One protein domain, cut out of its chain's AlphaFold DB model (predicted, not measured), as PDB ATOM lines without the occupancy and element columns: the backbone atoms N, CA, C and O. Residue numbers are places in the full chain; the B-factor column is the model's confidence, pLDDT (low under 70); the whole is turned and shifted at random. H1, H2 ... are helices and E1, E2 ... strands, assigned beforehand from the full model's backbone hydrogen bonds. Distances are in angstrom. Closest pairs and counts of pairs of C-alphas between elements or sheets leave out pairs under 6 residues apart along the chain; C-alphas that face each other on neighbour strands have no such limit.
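AT A GLANCE: This is residues 51 to 67 and 124 to 253 of the 518 residues of an uncharacterized protein of Candidatus Syntrophonatronum acetioxidans (UniProt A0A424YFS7). One twisted sheet of seven strands makes a wall, and two longer helices, H1 and H3, run across the strands over one of its faces, side by side and opposite ways, in two layers: helices on one face of a sheet. The four-residue H2 is not on the sheet, and two long links without named elements join E3 to E4 and H2 to E5. The 147 printed residues hold three named helices and seven named strands, in the order E1 E2 H1 E3 E4 H2 E5 E6 E7 H3. The sheet's order is E2 E1 E4 E5 E6 E7 E3, all antiparallel, and the class is mixed, helices and strands. The whole is compact, with a radius of gyration of the C-alphas of 14.9 A and spans of 45 by 36 by 28 A.

HOW THE PARTS SIT: The sheet runs E2, residues 124 to 131; E1, 58 to 66; E4, 177 to 186; E5, 204 to 210; E6, 217 to 221; E7, 227 to 232; E3, 157 to 160. E2 and E3 are its edge strands. Within hydrogen-bond range are N 61 and O 129 of E1 and E2, 3.0 A; N 60 and O 179 of E1 and E4, 2.9 A; N 180 and O 207 of E4 and E5, 2.8 A; N 208 and O 219 of E5 and E6, 2.8 A; N 220 and O 228 of E6 and E7, 2.9 A; N 231 and O 158 of E7 and E3, 2.8 A. E5 E6 E7 form a meander, each strand the antiparallel neighbour of the one before; E5 and E6 are a hairpin, as are E6 and E7. E4 bends by 98 degrees at residue 183. H1, residues 136 to 151, and H3, residues 237 to 249, are on the same face, at heights over the sheet of 9.1 A and 10.0 A. With its residues 137 to 144 alone H1 touches H3, at a shallow tilt of 6 degrees, opposite ways; their closest C-alphas, of Phe 137 and Ile 246, are 6.8 A apart. H2, residues 188 to 191, is close to H1 but not clearly touching, the closest C-alphas, of Phe 191 and Ile 149, being 7.2 A apart. Every O i to N i+4 pair is within hydrogen-bond range in H1 and H3; H2 is too short for one.

IN THESE COORDINATES: E1 begins at C-alpha 58 (105.524, 115.432, 145.167) and is 25.2 A long; E2 is 22.8 A, H1 22.6 A, E4 20.0 A and H3 18.3 A. H3 ends at C-alpha 249 (111.907, 111.324, 129.030).

THE WHOLE: The two C-alphas farthest apart, of Glu 67 and Glu 196, are 48.7 A apart. Residues 68 to 123 are not printed, and C-alphas 67 and 124 are 6.3 A apart across the cut. Mean pLDDT of the printed part is 79.1; 31 residues are under 70, among them 183 to 202.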
ATOM      1  N   GLU A  51     101.342 101.565 152.469       68.25
ATOM      2  CA  GLU A  51     102.170 102.320 151.544       68.25
ATOM      3  C   GLU A  51     101.379 103.337 150.720       68.25
ATOM      4  O   GLU A  51     101.961 104.343 150.327       68.25
ATOM      5  N   GLU A  52     100.078 103.120 150.497       72.06
ATOM      6  CA  GLU A  52      99.212 104.065 149.775       72.06
ATOM      7  C   GLU A  52      98.896 105.315 150.608       72.06
ATOM      8  O   GLU A  52      98.706 106.397 150.057       72.06
ATOM      9  N   PHE A  53      98.919 105.205 151.938       74.81
ATOM     10  CA  PHE A  53      98.640 106.332 152.833       74.81
ATOM     11  C   PHE A  53      99.867 107.202 153.111       74.81
ATOM     12  O   PHE A  53      99.730 108.354 153.528       74.81
ATOM     13  N   LEU A  54     101.066 106.654 152.903       74.50
ATOM     14  CA  LEU A  54     102.333 107.290 153.256       74.50
ATOM     15  C   LEU A  54     103.090 107.857 152.043       74.50
ATOM     16  O   LEU A  54     104.288 108.126 152.113       74.50
ATOM     17  N   VAL A  55     102.398 108.036 150.922       81.00
ATOM     18  CA  VAL A  55     102.986 108.514 149.670       81.00
ATOM     19  C   VAL A  55     103.365 110.006 149.776       81.00
ATOM     20  O   VAL A  55     102.549 110.805 150.251       81.00
ATOM     21  N   PRO A  56     104.565 110.415 149.314       87.00
ATOM     22  CA  PRO A  56     104.928 111.822 149.181       87.00
ATOM     23  C   PRO A  56     103.920 112.590 148.322       87.00
ATOM     24  O   PRO A  56     103.361 112.069 147.359       87.00
ATOM     25  N   GLU A  57     103.730 113.869 148.619       85.75
ATOM     26  CA  GLU A  57     102.883 114.744 147.819       85.75
ATOM     27  C   GLU A  57     103.442 114.976 146.420       85.75
ATOM     28  O   GLU A  57     102.728 114.897 145.418       85.75
ATOM     29  N   LYS A  58     104.743 115.240 146.376       89.50
ATOM     30  CA  LYS A  58     105.524 115.432 145.167       89.50
ATOM     31  C   LYS A  58     106.967 115.035 145.440       89.50
ATOM     32  O   LYS A  58     107.435 115.067 146.580       89.50
ATOM     33  N   VAL A  59     107.671 114.693 144.375       93.56
ATOM     34  CA  VAL A  59     109.126 114.566 144.363       93.56
ATOM     35  C   VAL A  59     109.658 115.559 143.351       93.56
ATOM     36  O   VAL A  59     109.139 115.650 142.240       93.56
ATOM     37  N   VAL A  60     110.668 116.324 143.740       93.88
ATOM     38  CA  VAL A  60     111.393 117.201 142.825       93.88
ATOM     39  C   VAL A  60     112.729 116.546 142.535       93.88
ATOM     40  O   VAL A  60     113.502 116.317 143.462       93.88
ATOM     41  N   TYR A  61     112.969 116.227 141.267       94.62
ATOM     42  CA  TYR A  61     114.296 115.873 140.781       94.62
ATOM     43  C   TYR A  61     114.969 117.135 140.246       94.62
ATOM     44  O   TYR A  61     114.353 117.874 139.476       94.62
ATOM     45  N   LEU A  62     116.194 117.385 140.691       92.81
ATOM     46  CA  LEU A  62     116.992 118.548 140.333       92.81
ATOM     47  C   LEU A  62     118.281 118.085 139.691       92.81
ATOM     48  O   LEU A  62     119.050 117.354 140.318       92.81
ATOM     49  N   GLU A  63     118.515 118.566 138.481       90.31
ATOM     50  CA  GLU A  63     119.790 118.428 137.804       90.31
ATOM     51  C   GLU A  63     120.479 119.798 137.736       90.31
ATOM     52  O   GLU A  63     119.899 120.738 137.181       90.31
ATOM     53  N   PRO A  64     121.694 119.946 138.281       87.31
ATOM     54  CA  PRO A  64     122.481 121.157 138.097       87.31
ATOM     55  C   PRO A  64     122.984 121.263 136.655       87.31
ATOM     56  O   PRO A  64     123.524 120.312 136.091       87.31
ATOM     57  N   VAL A  65     122.846 122.450 136.066       84.38
ATOM     58  CA  VAL A  65     123.412 122.770 134.753       84.38
ATOM     59  C   VAL A  65     124.795 123.377 134.967       84.38
ATOM     60  O   VAL A  65     124.931 124.543 135.351       84.38
ATOM     61  N   LEU A  66     125.826 122.562 134.747       79.38
ATOM     62  CA  LEU A  66     127.225 122.961 134.885       79.38
ATOM     63  C   LEU A  66     127.698 123.700 133.627       79.38
ATOM     64  O   LEU A  66     127.402 123.275 132.507       79.38
ATOM     65  N   GLU A  67     128.447 124.793 133.793       70.00
ATOM     66  CA  GLU A  67     129.170 125.423 132.685       70.00
ATOM     67  C   GLU A  67     130.143 124.418 132.067       70.00
ATOM     68  O   GLU A  67     131.014 123.876 132.750       70.00
ATOM     69  N   THR A 124     125.095 127.326 136.189       65.69
ATOM     70  CA  THR A 124     124.337 128.342 135.421       65.69
ATOM     71  C   THR A 124     122.827 128.250 135.581       65.69
ATOM     72  O   THR A 124     122.113 129.184 135.212       65.69
ATOM     73  N   GLY A 125     122.326 127.151 136.138       77.19
ATOM     74  CA  GLY A 125     120.903 126.931 136.351       77.19
ATOM     75  C   GLY A 125     120.604 125.515 136.820       77.19
ATOM     76  O   GLY A 125     121.515 124.744 137.121       77.19
ATOM     77  N   PHE A 126     119.315 125.186 136.871       83.25
ATOM     78  CA  PHE A 126     118.822 123.874 137.278       83.25
ATOM     79  C   PHE A 126     117.677 123.433 136.383       83.25
ATOM     80  O   PHE A 126     116.740 124.199 136.147       83.25
ATOM     81  N   ASP A 127     117.711 122.168 135.989       87.94
ATOM     82  CA  ASP A 127     116.573 121.492 135.392       87.94
ATOM     83  C   ASP A 127     115.771 120.825 136.512       87.94
ATOM     84  O   ASP A 127     116.199 119.852 137.138       87.94
ATOM     85  N   ALA A 128     114.602 121.396 136.813       90.81
ATOM     86  CA  ALA A 128     113.709 120.896 137.848       90.81
ATOM     87  C   ALA A 128     112.534 120.127 137.234       90.81
ATOM     88  O   ALA A 128     111.729 120.673 136.474       90.81
ATOM     89  N   HIS A 129     112.391 118.865 137.631       92.94
ATOM     90  CA  HIS A 129     111.292 118.003 137.216       92.94
ATOM     91  C   HIS A 129     110.379 117.714 138.407       92.94
ATOM     92  O   HIS A 129     110.780 117.087 139.391       92.94
ATOM     93  N   LEU A 130     109.125 118.157 138.312       91.62
ATOM     94  CA  LEU A 130     108.097 117.913 139.321       91.62
ATOM     95  C   LEU A 130     107.396 116.586 139.027       91.62
ATOM     96  O   LEU A 130     106.760 116.392 137.988       91.62
ATOM     97  N   LEU A 131     107.493 115.657 139.968       91.75
ATOM     98  CA  LEU A 131     106.903 114.330 139.886       91.75
ATOM     99  C   LEU A 131     105.794 114.215 140.929       91.75
ATOM    100  O   LEU A 131     105.981 114.574 142.091       91.75
ATOM    101  N   LYS A 132     104.633 113.707 140.520       88.31
ATOM    102  CA  LYS A 132     103.456 113.520 141.379       88.31
ATOM    103  C   LYS A 132     102.985 112.064 141.341       88.31
ATOM    104  O   LYS A 132     103.230 111.396 140.328       88.31
ATOM    105  N   PRO A 133     102.275 111.588 142.379       85.12
ATOM    106  CA  PRO A 133     101.631 110.276 142.371       85.12
ATOM    107  C   PRO A 133     100.848 110.012 141.080       85.12
ATOM    108  O   PRO A 133     100.166 110.899 140.564       85.12
ATOM    109  N   GLY A 134     100.985 108.801 140.536       80.31
ATOM    110  CA  GLY A 134     100.394 108.411 139.249       80.31
ATOM    111  C   GLY A 134     101.313 108.614 138.040       80.31
ATOM    112  O   GLY A 134     101.075 108.012 136.994       80.31
ATOM    113  N   ASN A 135     102.395 109.388 138.167       87.62
ATOM    114  CA  ASN A 135     103.477 109.399 137.182       87.62
ATOM    115  C   ASN A 135     104.358 108.140 137.340       87.62
ATOM    116  O   ASN A 135     104.676 107.735 138.456       87.62
ATOM    117  N   SER A 136     104.794 107.531 136.232       89.75
ATOM    118  CA  SER A 136     105.625 106.319 136.276       89.75
ATOM    119  C   SER A 136     106.979 106.535 136.957       89.75
ATOM    120  O   SER A 136     107.392 105.686 137.734       89.75
ATOM    121  N   PHE A 137     107.647 107.669 136.717       92.50
ATOM    122  CA  PHE A 137     108.915 108.002 137.375       92.50
ATOM    123  C   PHE A 137     108.730 108.233 138.871       92.50
ATOM    124  O   PHE A 137     109.538 107.759 139.663       92.50
ATOM    125  N   PHE A 138     107.643 108.910 139.260       92.12
ATOM    126  CA  PHE A 138     107.286 109.054 140.671       92.12
ATOM    127  C   PHE A 138     107.141 107.683 141.335       92.12
ATOM    128  O   PHE A 138     107.756 107.432 142.368       92.12
ATOM    129  N   ASN A 139     106.342 106.797 140.732       90.00
ATOM    130  CA  ASN A 139     106.062 105.482 141.298       90.00
ATOM    131  C   ASN A 139     107.352 104.659 141.431       90.00
ATOM    132  O   ASN A 139     107.594 104.116 142.501       90.00
ATOM    133  N   SER A 140     108.217 104.645 140.410       91.25
ATOM    134  CA  SER A 140     109.511 103.947 140.470       91.25
ATOM    135  C   SER A 140     110.428 104.493 141.569       91.25
ATOM    136  O   SER A 140     110.976 103.716 142.348       91.25
ATOM    137  N   LEU A 141     110.568 105.822 141.676       91.56
ATOM    138  CA  LEU A 141     111.374 106.453 142.729       91.56
ATOM    139  C   LEU A 141     110.843 106.116 144.122       91.56
ATOM    140  O   LEU A 141     111.617 105.811 145.029       91.56
ATOM    141  N   TRP A 142     109.522 106.179 144.297       88.94
ATOM    142  CA  TRP A 142     108.894 105.896 145.577       88.94
ATOM    143  C   TRP A 142     108.982 104.419 145.956       88.94
ATOM    144  O   TRP A 142     109.246 104.106 147.116       88.94
ATOM    145  N   GLU A 143     108.803 103.511 144.997       87.75
ATOM    146  CA  GLU A 143     108.967 102.073 145.207       87.75
ATOM    147  C   GLU A 143     110.398 101.724 145.621       87.75
ATOM    148  O   GLU A 143     110.581 100.933 146.551       87.75
ATOM    149  N   GLU A 144     111.406 102.322 144.977       88.19
ATOM    150  CA  GLU A 144     112.806 102.097 145.338       88.19
ATOM    151  C   GLU A 144     113.116 102.641 146.731       88.19
ATOM    152  O   GLU A 144     113.613 101.904 147.582       88.19
ATOM    153  N   LEU A 145     112.749 103.898 147.007       87.12
ATOM    154  CA  LEU A 145     112.962 104.497 148.323       87.12
ATOM    155  C   LEU A 145     112.254 103.686 149.416       87.12
ATOM    156  O   LEU A 145     112.838 103.404 150.458       87.12
ATOM    157  N   SER A 146     111.019 103.252 149.166       81.81
ATOM    158  CA  SER A 146     110.262 102.411 150.096       81.81
ATOM    159  C   SER A 146     110.937 101.061 150.340       81.81
ATOM    160  O   SER A 146     110.874 100.544 151.457       81.81
ATOM    161  N   ARG A 147     111.572 100.467 149.322       82.19
ATOM    162  CA  ARG A 147     112.327  99.216 149.465       82.19
ATOM    163  C   ARG A 147     113.565  99.421 150.332       82.19
ATOM    164  O   ARG A 147     113.726  98.694 151.307       82.19
ATOM    165  N   GLU A 148     114.365 100.441 150.031       81.75
ATOM    166  CA  GLU A 148     115.556 100.811 150.808       81.75
ATOM    167  C   GLU A 148     115.193 101.095 152.276       81.75
ATOM    168  O   GLU A 148     115.849 100.611 153.194       81.75
ATOM    169  N   ILE A 149     114.086 101.805 152.520       76.88
ATOM    170  CA  ILE A 149     113.554 102.049 153.869       76.88
ATOM    171  C   ILE A 149     113.199 100.728 154.568       76.88
ATOM    172  O   ILE A 149     113.559 100.514 155.722       76.88
ATOM    173  N   LYS A 150     112.505  99.805 153.896       73.75
ATOM    174  CA  LYS A 150     112.116  98.519 154.502       73.75
ATOM    175  C   LYS A 150     113.315  97.638 154.855       73.75
ATOM    176  O   LYS A 150     113.228  96.853 155.800       73.75
ATOM    177  N   GLU A 151     114.397  97.741 154.089       74.88
ATOM    178  CA  GLU A 151     115.629  96.974 154.293       74.88
ATOM    179  C   GLU A 151     116.590  97.638 155.295       74.88
ATOM    180  O   GLU A 151     117.401  96.943 155.914       74.88
ATOM    181  N   ALA A 152     116.473  98.953 155.512       67.88
ATOM    182  CA  ALA A 152     117.319  99.690 156.441       67.88
ATOM    183  C   ALA A 152     117.161  99.201 157.893       67.88
ATOM    184  O   ALA A 152     116.082  98.840 158.369       67.88
ATOM    185  N   THR A 153     118.266  99.228 158.640       59.12
ATOM    186  CA  THR A 153     118.310  98.817 160.050       59.12
ATOM    187  C   THR A 153     118.747  99.979 160.941       59.12
ATOM    188  O   THR A 153     119.362 100.938 160.485       59.12
ATOM    189  N   LEU A 154     118.527  99.877 162.258       53.97
ATOM    190  CA  LEU A 154     119.016 100.864 163.243       53.97
ATOM    191  C   LEU A 154     120.538 101.094 163.203       53.97
ATOM    192  O   LEU A 154     121.041 102.089 163.728       53.97
ATOM    193  N   GLN A 155     121.301 100.152 162.640       57.59
ATOM    194  CA  GLN A 155     122.745 100.305 162.482       57.59
ATOM    195  C   GLN A 155     123.106 101.189 161.290       57.59
ATOM    196  O   GLN A 155     124.189 101.773 161.303       57.59
ATOM    197  N   THR A 156     122.204 101.300 160.317       61.84
ATOM    198  CA  THR A 156     122.459 101.905 159.016       61.84
ATOM    199  C   THR A 156     121.717 103.219 158.791       61.84
ATOM    200  O   THR A 156     122.168 104.006 157.969       61.84
ATOM    201  N   LEU A 157     120.664 103.503 159.572       70.38
ATOM    202  CA  LEU A 157     119.938 104.773 159.541       70.38
ATOM    203  C   LEU A 157     120.041 105.528 160.872       70.38
ATOM    204  O   LEU A 157     119.585 105.049 161.916       70.38
ATOM    205  N   ARG A 158     120.610 106.737 160.851       71.50
ATOM    206  CA  ARG A 158     120.704 107.608 162.033       71.50
ATOM    207  C   ARG A 158     120.335 109.038 161.704       71.50
ATOM    208  O   ARG A 158     120.740 109.584 160.689       71.50
ATOM    209  N   PHE A 159     119.641 109.665 162.640       75.12
ATOM    210  CA  PHE A 159     119.270 111.068 162.559       75.12
ATOM    211  C   PHE A 159     120.068 111.839 163.598       75.12
ATOM    212  O   PHE A 159     120.013 111.519 164.791       75.12
ATOM    213  N   ARG A 160     120.816 112.848 163.157       75.19
ATOM    214  CA  ARG A 160     121.553 113.740 164.050       75.19
ATOM    215  C   ARG A 160     121.076 115.163 163.847       75.19
ATOM    216  O   ARG A 160     121.072 115.678 162.731       75.19
ATOM    217  N   ARG A 161     120.697 115.803 164.954       72.50
ATOM    218  CA  ARG A 161     120.633 117.258 164.990       72.50
ATOM    219  C   ARG A 161     122.072 117.744 165.022       72.50
ATOM    220  O   ARG A 161     122.766 117.497 166.007       72.50
ATOM    221  N   GLU A 162     122.528 118.362 163.948       65.19
ATOM    222  CA  GLU A 162     123.811 119.048 163.966       65.19
ATOM    223  C   GLU A 162     123.574 120.517 164.305       65.19
ATOM    224  O   GLU A 162     122.949 121.260 163.551       65.19
ATOM    225  N   ASP A 163     124.047 120.933 165.478       59.19
ATOM    226  CA  ASP A 163     124.007 122.332 165.886       59.19
ATOM    227  C   ASP A 163     125.003 123.130 165.025       59.19
ATOM    228  O   ASP A 163     126.190 123.209 165.338       59.19
ATOM    229  N   GLY A 164     124.521 123.730 163.932       58.19
ATOM    230  CA  GLY A 164     125.279 124.689 163.117       58.19
ATOM    231  C   GLY A 164     125.512 124.308 161.652       58.19
ATOM    232  O   GLY A 164     125.873 125.201 160.883       58.19
ATOM    233  N   GLU A 165     125.269 123.059 161.236       62.38
ATOM    234  CA  GLU A 165     125.148 122.740 159.804       62.38
ATOM    235  C   GLU A 165     123.858 123.371 159.258       62.38
ATOM    236  O   GLU A 165     122.791 123.302 159.873       62.38
ATOM    237  N   LYS A 166     123.962 124.032 158.104       73.38
ATOM    238  CA  LYS A 166     122.806 124.534 157.353       73.38
ATOM    239  C   LYS A 166     122.475 123.528 156.261       73.38
ATOM    240  O   LYS A 166     123.389 122.911 155.716       73.38
ATOM    241  N   LEU A 167     121.192 123.402 155.919       79.75
ATOM    242  CA  LEU A 167     120.810 122.742 154.673       79.75
ATOM    243  C   LEU A 167     121.595 123.408 153.525       79.75
ATOM    244  O   LEU A 167     121.594 124.645 153.476       79.75
ATOM    245  N   PRO A 168     122.261 122.637 152.646       81.62
ATOM    246  CA  PRO A 168     122.873 123.190 151.444       81.62
ATOM    247  C   PRO A 168     121.850 124.014 150.655       81.62
ATOM    248  O   PRO A 168     120.679 123.630 150.568       81.62
ATOM    249  N   ASP A 169     122.267 125.156 150.108       83.12
ATOM    250  CA  ASP A 169     121.418 125.873 149.159       83.12
ATOM    251  C   ASP A 169     121.300 125.004 147.910       83.12
ATOM    252  O   ASP A 169     122.312 124.684 147.293       83.12
ATOM    253  N   LEU A 170     120.083 124.585 147.551       83.56
ATOM    254  CA  LEU A 170     119.890 123.704 146.399       83.56
ATOM    255  C   LEU A 170     120.349 124.367 145.100       83.56
ATOM    256  O   LEU A 170     120.603 123.655 144.140       83.56
ATOM    257  N   GLN A 171     120.465 125.699 145.084       79.31
ATOM    258  CA  GLN A 171     120.966 126.457 143.943       79.31
ATOM    259  C   GLN A 171     122.501 126.487 143.834       79.31
ATOM    260  O   GLN A 171     123.034 126.973 142.841       79.31
ATOM    261  N   GLU A 172     123.221 125.982 144.835       83.50
ATOM    262  CA  GLU A 172     124.691 125.967 144.874       83.50
ATOM    263  C   GLU A 172     125.267 124.543 144.815       83.50
ATOM    264  O   GLU A 172     126.479 124.360 144.906       83.50
ATOM    265  N   VAL A 173     124.416 123.519 144.695       85.38
ATOM    266  CA  VAL A 173     124.850 122.120 144.724       85.38
ATOM    267  C   VAL A 173     125.112 121.599 143.312       85.38
ATOM    268  O   VAL A 173     124.229 121.619 142.463       85.38
ATOM    269  N   GLU A 174     126.325 121.088 143.091       87.31
ATOM    270  CA  GLU A 174     126.786 120.512 141.814       87.31
ATOM    271  C   GLU A 174     126.281 119.079 141.571       87.31
ATOM    272  O   GLU A 174     126.496 118.509 140.503       87.31
ATOM    273  N   GLU A 175     125.599 118.479 142.545       89.12
ATOM    274  CA  GLU A 175     125.148 117.091 142.485       89.12
ATOM    275  C   GLU A 175     123.639 116.990 142.204       89.12
ATOM    276  O   GLU A 175     122.848 117.764 142.765       89.12
ATOM    277  N   PRO A 176     123.194 115.989 141.420       91.81
ATOM    278  CA  PRO A 176     121.777 115.708 141.259       91.81
ATOM    279  C   PRO A 176     121.096 115.471 142.604       91.81
ATOM    280  O   PRO A 176     121.642 114.821 143.503       91.81
ATOM    281  N   SER A 177     119.886 115.996 142.756       93.12
ATOM    282  CA  SER A 177     119.199 116.012 144.044       93.12
ATOM    283  C   SER A 177     117.743 115.587 143.925       93.12
ATOM    284  O   SER A 177     117.039 115.946 142.984       93.12
ATOM    285  N   LEU A 178     117.267 114.846 144.922       94.19
ATOM    286  CA  LEU A 178     115.862 114.492 145.090       94.19
ATOM    287  C   LEU A 178     115.308 115.160 146.342       94.19
ATOM    288  O   LEU A 178     115.877 115.039 147.428       94.19
ATOM    289  N   VAL A 179     114.159 115.817 146.207       93.69
ATOM    290  CA  VAL A 179     113.425 116.396 147.334       93.69
ATOM    291  C   VAL A 179     112.035 115.785 147.394       93.69
ATOM    292  O   VAL A 179     111.188 116.060 146.545       93.69
ATOM    293  N   PHE A 180     111.791 114.963 148.407       91.31
ATOM    294  CA  PHE A 180     110.485 114.375 148.688       91.31
ATOM    295  C   PHE A 180     109.711 115.305 149.614       91.31
ATOM    296  O   PHE A 180     110.215 115.681 150.672       91.31
ATOM    297  N   TYR A 181     108.490 115.659 149.222       88.19
ATOM    298  CA  TYR A 181     107.576 116.486 150.002       88.19
ATOM    299  C   TYR A 181     106.535 115.592 150.653       88.19
ATOM    300  O   TYR A 181     105.888 114.804 149.971       88.19
ATOM    301  N   PHE A 182     106.352 115.722 151.957       81.62
ATOM    302  CA  PHE A 182     105.379 114.966 152.728       81.62
ATOM    303  C   PHE A 182     104.379 115.924 153.366       81.62
ATOM    304  O   PHE A 182     104.752 116.946 153.935       81.62
ATOM    305  N   ASN A 183     103.102 115.544 153.318       65.56
ATOM    306  CA  ASN A 183     102.010 116.294 153.946       65.56
ATOM    307  C   ASN A 183     102.020 116.198 155.478       65.56
ATOM    308  O   ASN A 183     101.348 116.961 156.163       65.56
ATOM    309  N   LEU A 184     102.787 115.245 156.010       62.47
ATOM    310  CA  LEU A 184     102.964 115.030 157.430       62.47
ATOM    311  C   LEU A 184     104.260 115.638 157.942       62.47
ATOM    312  O   LEU A 184     105.293 115.497 157.294       62.47
ATOM    313  N   PRO A 185     104.266 116.095 159.199       56.22
ATOM    314  CA  PRO A 185     105.388 115.861 160.081       56.22
ATOM    315  C   PRO A 185     105.573 114.326 160.217       56.22
ATOM    316  O   PRO A 185     104.826 113.634 160.906       56.22
ATOM    317  N   PHE A 186     106.553 113.769 159.523       61.44
ATOM    318  CA  PHE A 186     106.786 112.337 159.340       61.44
ATOM    319  C   PHE A 186     107.538 111.715 160.524       61.44
ATOM    320  O   PHE A 186     108.690 112.068 160.764       61.44
ATOM    321  N   SER A 187     106.928 110.774 161.256       55.41
ATOM    322  CA  SER A 187     107.656 109.942 162.226       55.41
ATOM    323  C   SER A 187     108.211 108.699 161.521       55.41
ATOM    324  O   SER A 187     107.420 107.853 161.089       55.41
ATOM    325  N   PRO A 188     109.543 108.519 161.439       59.28
ATOM    326  CA  PRO A 188     110.177 107.304 160.926       59.28
ATOM    327  C   PRO A 188     109.566 106.004 161.461       59.28
ATOM    328  O   PRO A 188     109.482 105.019 160.742       59.28
ATOM    329  N   GLN A 189     109.072 105.996 162.700       58.78
ATOM    330  CA  GLN A 189     108.488 104.811 163.340       58.78
ATOM    331  C   GLN A 189     107.307 104.201 162.563       58.78
ATOM    332  O   GLN A 189     107.062 103.004 162.682       58.78
ATOM    333  N   VAL A 190     106.599 104.997 161.753       63.19
ATOM    334  CA  VAL A 190     105.506 104.517 160.890       63.19
ATOM    335  C   VAL A 190     106.045 103.785 159.651       63.19
ATOM    336  O   VAL A 190     105.437 102.823 159.190       63.19
ATOM    337  N   PHE A 191     107.219 104.189 159.153       60.28
ATOM    338  CA  PHE A 191     107.902 103.581 158.003       60.28
ATOM    339  C   PHE A 191     108.770 102.376 158.349       60.28
ATOM    340  O   PHE A 191     108.960 101.497 157.509       60.28
ATOM    341  N   PHE A 192     109.258 102.308 159.588       60.41
ATOM    342  CA  PHE A 192     110.063 101.200 160.102       60.41
ATOM    343  C   PHE A 192     109.287 100.415 161.179       60.41
ATOM    344  O   PHE A 192     109.739 100.331 162.324       60.41
ATOM    345  N   PRO A 193     108.119  99.819 160.855       50.41
ATOM    346  CA  PRO A 193     107.235  99.199 161.844       50.41
ATOM    347  C   PRO A 193     107.845  97.967 162.527       50.41
ATOM    348  O   PRO A 193     107.298  97.476 163.508       50.41
ATOM    349  N   SER A 194     108.967  97.445 162.025       50.53
ATOM    350  CA  SER A 194     109.638  96.262 162.570       50.53
ATOM    351  C   SER A 194     110.549  96.540 163.773       50.53
ATOM    352  O   SER A 194     111.154  95.597 164.283       50.53
ATOM    353  N   GLN A 195     110.694  97.795 164.222       53.59
ATOM    354  CA  GLN A 195     111.713  98.167 165.210       53.59
ATOM    355  C   GLN A 195     111.119  98.818 166.466       53.59
ATOM    356  O   GLN A 195     110.673  99.963 166.451       53.59
ATOM    357  N   GLU A 196     111.214  98.108 167.594       49.25
ATOM    358  CA  GLU A 196     110.759  98.539 168.928       49.25
ATOM    359  C   GLU A 196     111.562  99.725 169.514       49.25
ATOM    360  O   GLU A 196     111.174 100.289 170.536       49.25
ATOM    361  N   SER A 197     112.681 100.134 168.897       51.31
ATOM    362  CA  SER A 197     113.572 101.167 169.449       51.31
ATOM    363  C   SER A 197     114.190 102.095 168.393       51.31
ATOM    364  O   SER A 197     115.413 102.200 168.282       51.31
ATOM    365  N   MET A 198     113.369 102.790 167.602       49.38
ATOM    366  CA  MET A 198     113.864 103.938 166.830       49.38
ATOM    367  C   MET A 198     114.131 105.129 167.764       49.38
ATOM    368  O   MET A 198     113.307 105.405 168.642       49.38
ATOM    369  N   PRO A 199     115.240 105.873 167.592       50.19
ATOM    370  CA  PRO A 199     115.427 107.136 168.298       50.19
ATOM    371  C   PRO A 199     114.265 108.090 167.985       50.19
ATOM    372  O   PRO A 199     113.774 108.122 166.854       50.19
ATOM    373  N   SER A 200     113.825 108.866 168.985       56.12
ATOM    374  CA  SER A 200     112.801 109.897 168.792       56.12
ATOM    375  C   SER A 200     113.328 110.918 167.793       56.12
ATOM    376  O   SER A 200     114.201 111.732 168.098       56.12
ATOM    377  N   THR A 201     112.828 110.832 166.582       57.56
ATOM    378  CA  THR A 201     113.129 111.759 165.508       57.56
ATOM    379  C   THR A 201     111.975 112.729 165.435       57.56
ATOM    380  O   THR A 201     110.822 112.307 165.570       57.56
ATOM    381  N   PRO A 202     112.254 114.032 165.315       62.75
ATOM    382  CA  PRO A 202     111.179 114.972 165.162       62.75
ATOM    383  C   PRO A 202     110.487 114.684 163.834       62.75
ATOM    384  O   PRO A 202     111.145 114.347 162.845       62.75
ATOM    385  N   PRO A 203     109.169 114.833 163.820       72.31
ATOM    386  CA  PRO A 203     108.410 114.750 162.601       72.31
ATOM    387  C   PRO A 203     108.956 115.691 161.502       72.31
ATOM    388  O   PRO A 203     109.229 116.860 161.783       72.31
ATOM    389  N   PHE A 204     109.127 115.211 160.264       79.50
ATOM    390  CA  PHE A 204     109.677 116.002 159.147       79.50
ATOM    391  C   PHE A 204     108.750 116.104 157.936       79.50
ATOM    392  O   PHE A 204     108.044 115.163 157.650       79.50
ATOM    393  N   ARG A 205     108.758 117.209 157.192       82.44
ATOM    394  CA  ARG A 205     107.913 117.407 155.997       82.44
ATOM    395  C   ARG A 205     108.660 117.275 154.673       82.44
ATOM    396  O   ARG A 205     108.035 117.166 153.626       82.44
ATOM    397  N   LYS A 206     109.993 117.313 154.689       88.19
ATOM    398  CA  LYS A 206     110.810 117.136 153.481       88.19
ATOM    399  C   LYS A 206     111.977 116.204 153.754       88.19
ATOM    400  O   LYS A 206     112.573 116.290 154.826       88.19
ATOM    401  N   LEU A 207     112.297 115.352 152.783       89.44
ATOM    402  CA  LEU A 207     113.526 114.560 152.732       89.44
ATOM    403  C   LEU A 207     114.326 114.995 151.507       89.44
ATOM    404  O   LEU A 207     113.835 114.922 150.383       89.44
ATOM    405  N   TYR A 208     115.557 115.421 151.743       91.38
ATOM    406  CA  TYR A 208     116.533 115.799 150.735       91.38
ATOM    407  C   TYR A 208     117.539 114.666 150.593       91.38
ATOM    408  O   TYR A 208     118.105 114.233 151.597       91.38
ATOM    409  N   LEU A 209     117.772 114.214 149.366       92.00
ATOM    410  CA  LEU A 209     118.826 113.270 149.019       92.00
ATOM    411  C   LEU A 209     119.707 113.906 147.945       92.00
ATOM    412  O   LEU A 209     119.263 114.093 146.815       92.00
ATOM    413  N   PHE A 210     120.945 114.221 148.304       90.88
ATOM    414  CA  PHE A 210     121.977 114.676 147.374       90.88
ATOM    415  C   PHE A 210     122.733 113.450 146.864       90.88
ATOM    416  O   PHE A 210     123.355 112.751 147.664       90.88
ATOM    417  N   LEU A 211     122.629 113.142 145.573       89.56
ATOM    418  CA  LEU A 211     123.085 111.879 144.994       89.56
ATOM    419  C   LEU A 211     124.572 111.961 144.620       89.56
ATOM    420  O   LEU A 211     124.928 112.411 143.538       89.56
ATOM    421  N   GLN A 212     125.442 111.510 145.526       83.44
ATOM    422  CA  GLN A 212     126.897 111.465 145.328       83.44
ATOM    423  C   GLN A 212     127.365 110.031 145.051       83.44
ATOM    424  O   GLN A 212     126.754 109.076 145.534       83.44
ATOM    425  N   GLU A 213     128.475 109.865 144.323       71.75
ATOM    426  CA  GLU A 213     129.028 108.537 144.001       71.75
ATOM    427  C   GLU A 213     129.419 107.728 145.251       71.75
ATOM    428  O   GLU A 213     129.254 106.508 145.279       71.75
ATOM    429  N   GLU A 214     129.892 108.395 146.310       72.19
ATOM    430  CA  GLU A 214     130.281 107.755 147.577       72.19
ATOM    431  C   GLU A 214     129.080 107.355 148.464       72.19
ATOM    432  O   GLU A 214     129.265 106.706 149.497       72.19
ATOM    433  N   GLY A 215     127.854 107.705 148.060       70.12
ATOM    434  CA  GLY A 215     126.614 107.511 148.814       70.12
ATOM    435  C   GLY A 215     125.870 108.832 149.017       70.12
ATOM    436  O   GLY A 215     126.498 109.890 149.083       70.12
ATOM    437  N   PRO A 216     124.530 108.827 149.108       78.75
ATOM    438  CA  PRO A 216     123.781 110.066 149.170       78.75
ATOM    439  C   PRO A 216     123.965 110.779 150.510       78.75
ATOM    440  O   PRO A 216     123.992 110.168 151.583       78.75
ATOM    441  N   ARG A 217     123.984 112.108 150.460       87.00
ATOM    442  CA  ARG A 217     123.882 112.938 151.660       87.00
ATOM    443  C   ARG A 217     122.406 113.215 151.932       87.00
ATOM    444  O   ARG A 217     121.736 113.832 151.109       87.00
ATOM    445  N   GLY A 218     121.892 112.747 153.067       88.56
ATOM    446  CA  GLY A 218     120.483 112.893 153.432       88.56
ATOM    447  C   GLY A 218     120.227 114.018 154.437       88.56
ATOM    448  O   GLY A 218     120.968 114.157 155.413       88.56
ATOM    449  N   PHE A 219     119.146 114.777 154.259       87.81
ATOM    450  CA  PHE A 219     118.632 115.715 155.266       87.81
ATOM    451  C   PHE A 219     117.116 115.629 155.371       87.81
ATOM    452  O   PHE A 219     116.437 115.382 154.381       87.81
ATOM    453  N   VAL A 220     116.573 115.900 156.552       86.50
ATOM    454  CA  VAL A 220     115.134 116.100 156.740       86.50
ATOM    455  C   VAL A 220     114.842 117.477 157.322       86.50
ATOM    456  O   VAL A 220     115.576 117.948 158.190       86.50
ATOM    457  N   GLU A 221     113.776 118.122 156.844       84.75
ATOM    458  CA  GLU A 221     113.289 119.416 157.345       84.75
ATOM    459  C   GLU A 221     111.998 119.222 158.141       84.75
ATOM    460  O   GLU A 221     111.039 118.637 157.634       84.75
ATOM    461  N   THR A 222     111.935 119.742 159.366       79.75
ATOM    462  CA  THR A 222     110.716 119.748 160.187       79.75
ATOM    463  C   THR A 222     109.712 120.797 159.704       79.75
ATOM    464  O   THR A 222     110.089 121.749 159.021       79.75
ATOM    465  N   PRO A 223     108.423 120.701 160.074       74.50
ATOM    466  CA  PRO A 223     107.459 121.769 159.792       74.50
ATOM    467  C   PRO A 223     107.899 123.145 160.313       74.50
ATOM    468  O   PRO A 223     107.618 124.164 159.691       74.50
ATOM    469  N   GLN A 224     108.645 123.176 161.423       73.31
ATOM    470  CA  GLN A 224     109.181 124.405 162.015       73.31
ATOM    471  C   GLN A 224     110.416 124.948 161.272       73.31
ATOM    472  O   GLN A 224     110.904 126.030 161.604       73.31
ATOM    473  N   GLY A 225     110.921 124.219 160.271       75.56
ATOM    474  CA  GLY A 225     112.109 124.574 159.498       75.56
ATOM    475  C   GLY A 225     113.435 124.205 160.167       75.56
ATOM    476  O   GLY A 225     114.467 124.740 159.766       75.56
ATOM    477  N   ASP A 226     113.427 123.334 161.184       79.25
ATOM    478  CA  ASP A 226     114.659 122.735 161.711       79.25
ATOM    479  C   ASP A 226     115.159 121.652 160.746       79.25
ATOM    480  O   ASP A 226     114.359 120.941 160.138       79.25
ATOM    481  N   PHE A 227     116.477 121.462 160.661       82.88
ATOM    482  CA  PHE A 227     117.087 120.443 159.804       82.88
ATOM    483  C   PHE A 227     117.803 119.370 160.621       82.88
ATOM    484  O   PHE A 227     118.416 119.655 161.652       82.88
ATOM    485  N   TYR A 228     117.737 118.130 160.140       83.62
ATOM    486  CA  TYR A 228     118.445 116.988 160.712       83.62
ATOM    487  C   TYR A 228     119.177 116.257 159.602       83.62
ATOM    488  O   TYR A 228     118.593 115.951 158.562       83.62
ATOM    489  N   ARG A 229     120.449 115.945 159.838       85.56
ATOM    490  CA  ARG A 229     121.223 115.111 158.929       85.56
ATOM    491  C   ARG A 229     120.791 113.660 159.089       85.56
ATOM    492  O   ARG A 229     120.630 113.173 160.214       85.56
ATOM    493  N   VAL A 230     120.626 112.988 157.958       82.00
ATOM    494  CA  VAL A 230     120.313 111.565 157.873       82.00
ATOM    495  C   VAL A 230     121.560 110.838 157.392       82.00
ATOM    496  O   VAL A 230     122.017 111.027 156.267       82.00
ATOM    497  N   GLU A 231     122.134 110.021 158.267       79.19
ATOM    498  CA  GLU A 231     123.174 109.065 157.905       79.19
ATOM    499  C   GLU A 231     122.475 107.795 157.435       79.19
ATOM    500  O   GLU A 231     121.780 107.162 158.233       79.19
ATOM    501  N   TRP A 232     122.636 107.459 156.158       77.88
ATOM    502  CA  TRP A 232     122.006 106.307 155.527       77.88
ATOM    503  C   TRP A 232     122.978 105.669 154.533       77.88
ATOM    504  O   TRP A 232     123.558 106.367 153.708       77.88
ATOM    505  N   ASP A 233     123.146 104.350 154.593       77.94
ATOM    506  CA  ASP A 233     123.914 103.548 153.632       77.94
ATOM    507  C   ASP A 233     123.147 103.238 152.331       77.94
ATOM    508  O   ASP A 233     123.339 102.184 151.725       77.94
ATOM    509  N   LEU A 234     122.283 104.159 151.900       82.12
ATOM    510  CA  LEU A 234     121.477 104.007 150.695       82.12
ATOM    511  C   LEU A 234     122.368 103.907 149.452       82.12
ATOM    512  O   LEU A 234     123.324 104.666 149.286       82.12
ATOM    513  N   ASN A 235     122.025 103.000 148.540       83.25
ATOM    514  CA  ASN A 235     122.729 102.855 147.271       83.25
ATOM    515  C   ASN A 235     122.239 103.899 146.243       83.25
ATOM    516  O   ASN A 235     121.111 103.788 145.756       83.25
ATOM    517  N   PRO A 236     123.065 104.882 145.833       86.88
ATOM    518  CA  PRO A 236     122.613 105.974 144.968       86.88
ATOM    519  C   PRO A 236     122.389 105.544 143.511       86.88
ATOM    520  O   PRO A 236     121.710 106.245 142.765       86.88
ATOM    521  N   ASN A 237     122.926 104.394 143.083       88.06
ATOM    522  CA  ASN A 237     122.987 104.013 141.668       88.06
ATOM    523  C   ASN A 237     121.611 103.903 141.001       88.06
ATOM    524  O   ASN A 237     121.459 104.285 139.843       88.06
ATOM    525  N   HIS A 238     120.611 103.379 141.714       86.50
ATOM    526  CA  HIS A 238     119.262 103.268 141.159       86.50
ATOM    527  C   HIS A 238     118.624 104.649 140.960       86.50
ATOM    528  O   HIS A 238     118.021 104.910 139.923       86.50
ATOM    529  N   PHE A 239     118.808 105.554 141.925       90.44
ATOM    530  CA  PHE A 239     118.286 106.918 141.863       90.44
ATOM    531  C   PHE A 239     118.958 107.736 140.760       90.44
ATOM    532  O   PHE A 239     118.266 108.432 140.024       90.44
ATOM    533  N   LEU A 240     120.277 107.596 140.595       90.88
ATOM    534  CA  LEU A 240     121.022 108.220 139.497       90.88
ATOM    535  C   LEU A 240     120.536 107.717 138.130       90.88
ATOM    536  O   LEU A 240     120.266 108.516 137.239       90.88
ATOM    537  N   ALA A 241     120.350 106.401 137.972       90.94
ATOM    538  CA  ALA A 241     119.836 105.828 136.728       90.94
ATOM    539  C   ALA A 241     118.417 106.324 136.395       90.94
ATOM    540  O   ALA A 241     118.152 106.700 135.255       90.94
ATOM    541  N   LEU A 242     117.520 106.379 137.387       90.38
ATOM    542  CA  LEU A 242     116.185 106.957 137.207       90.38
ATOM    543  C   LEU A 242     116.246 108.452 136.867       90.38
ATOM    544  O   LEU A 242     115.445 108.913 136.058       90.38
ATOM    545  N   GLY A 243     117.194 109.195 137.441       90.25
ATOM    546  CA  GLY A 243     117.456 110.593 137.100       90.25
ATOM    547  C   GLY A 243     117.742 110.787 135.610       90.25
ATOM    548  O   GLY A 243     117.106 111.613 134.957       90.25
ATOM    549  N   GLU A 244     118.610 109.957 135.026       90.69
ATOM    550  CA  GLU A 244     118.887 109.969 133.579       90.69
ATOM    551  C   GLU A 244     117.649 109.654 132.723       90.69
ATOM    552  O   GLU A 244     117.415 110.266 131.672       90.69
ATOM    553  N   GLU A 245     116.815 108.712 133.167       92.81
ATOM    554  CA  GLU A 245     115.559 108.394 132.482       92.81
ATOM    555  C   GLU A 245     114.555 109.555 132.545       92.81
ATOM    556  O   GLU A 245     113.879 109.836 131.553       92.81
ATOM    557  N   ILE A 246     114.484 110.266 133.675       91.81
ATOM    558  CA  ILE A 246     113.639 111.457 133.834       91.81
ATOM    559  C   ILE A 246     114.093 112.554 132.871       91.81
ATOM    560  O   ILE A 246     113.269 113.046 132.098       91.81
ATOM    561  N   LYS A 247     115.395 112.873 132.863       88.69
ATOM    562  CA  LYS A 247     115.987 113.902 131.991       88.69
ATOM    563  C   LYS A 247     115.722 113.637 130.515       88.69
ATOM    564  O   LYS A 247     115.373 114.535 129.758       88.69
ATOM    565  N   SER A 248     115.884 112.387 130.091       88.62
ATOM    566  CA  SER A 248     115.680 112.004 128.690       88.62
ATOM    567  C   SER A 248     114.204 111.864 128.299       88.62
ATOM    568  O   SER A 248     113.873 111.954 127.114       88.62
ATOM    569  N   GLY A 249     113.318 111.619 129.267       87.69
ATOM    570  CA  GLY A 249     111.907 111.324 129.030       87.69
ATOM    571  C   GLY A 249     110.954 112.513 129.157       87.69
ATOM    572  O   GLY A 249     109.833 112.430 128.647       87.69
ATOM    573  N   LYS A 250     111.349 113.592 129.843       87.25
ATOM    574  CA  LYS A 250     110.470 114.721 130.167       87.25
ATOM    575  C   LYS A 250     111.263 116.026 130.213       87.25
ATOM    576  O   LYS A 250     112.289 116.080 130.874       87.25
ATOM    577  N   ASP A 251     110.739 117.081 129.596       88.88
ATOM    578  CA  ASP A 251     111.308 118.424 129.743       88.88
ATOM    579  C   ASP A 251     111.161 118.935 131.196       88.88
ATOM    580  O   ASP A 251     110.238 118.511 131.911       88.88
ATOM    581  N   PRO A 252     112.040 119.843 131.656       89.50
ATOM    582  CA  PRO A 252     111.884 120.506 132.945       89.50
ATOM    583  C   PRO A 252     110.542 121.239 133.011       89.50
ATOM    584  O   PRO A 252     110.189 122.010 132.118       89.50
ATOM    585  N   ASP A 253     109.777 120.988 134.070       90.38
ATOM    586  CA  ASP A 253     108.434 121.543 134.264       90.38
ATOM    587  C   ASP A 253     108.277 122.284 135.596       90.38
ATOM    588  O   ASP A 253     107.176 122.712 135.950       90.38
TER     589      ASP A 253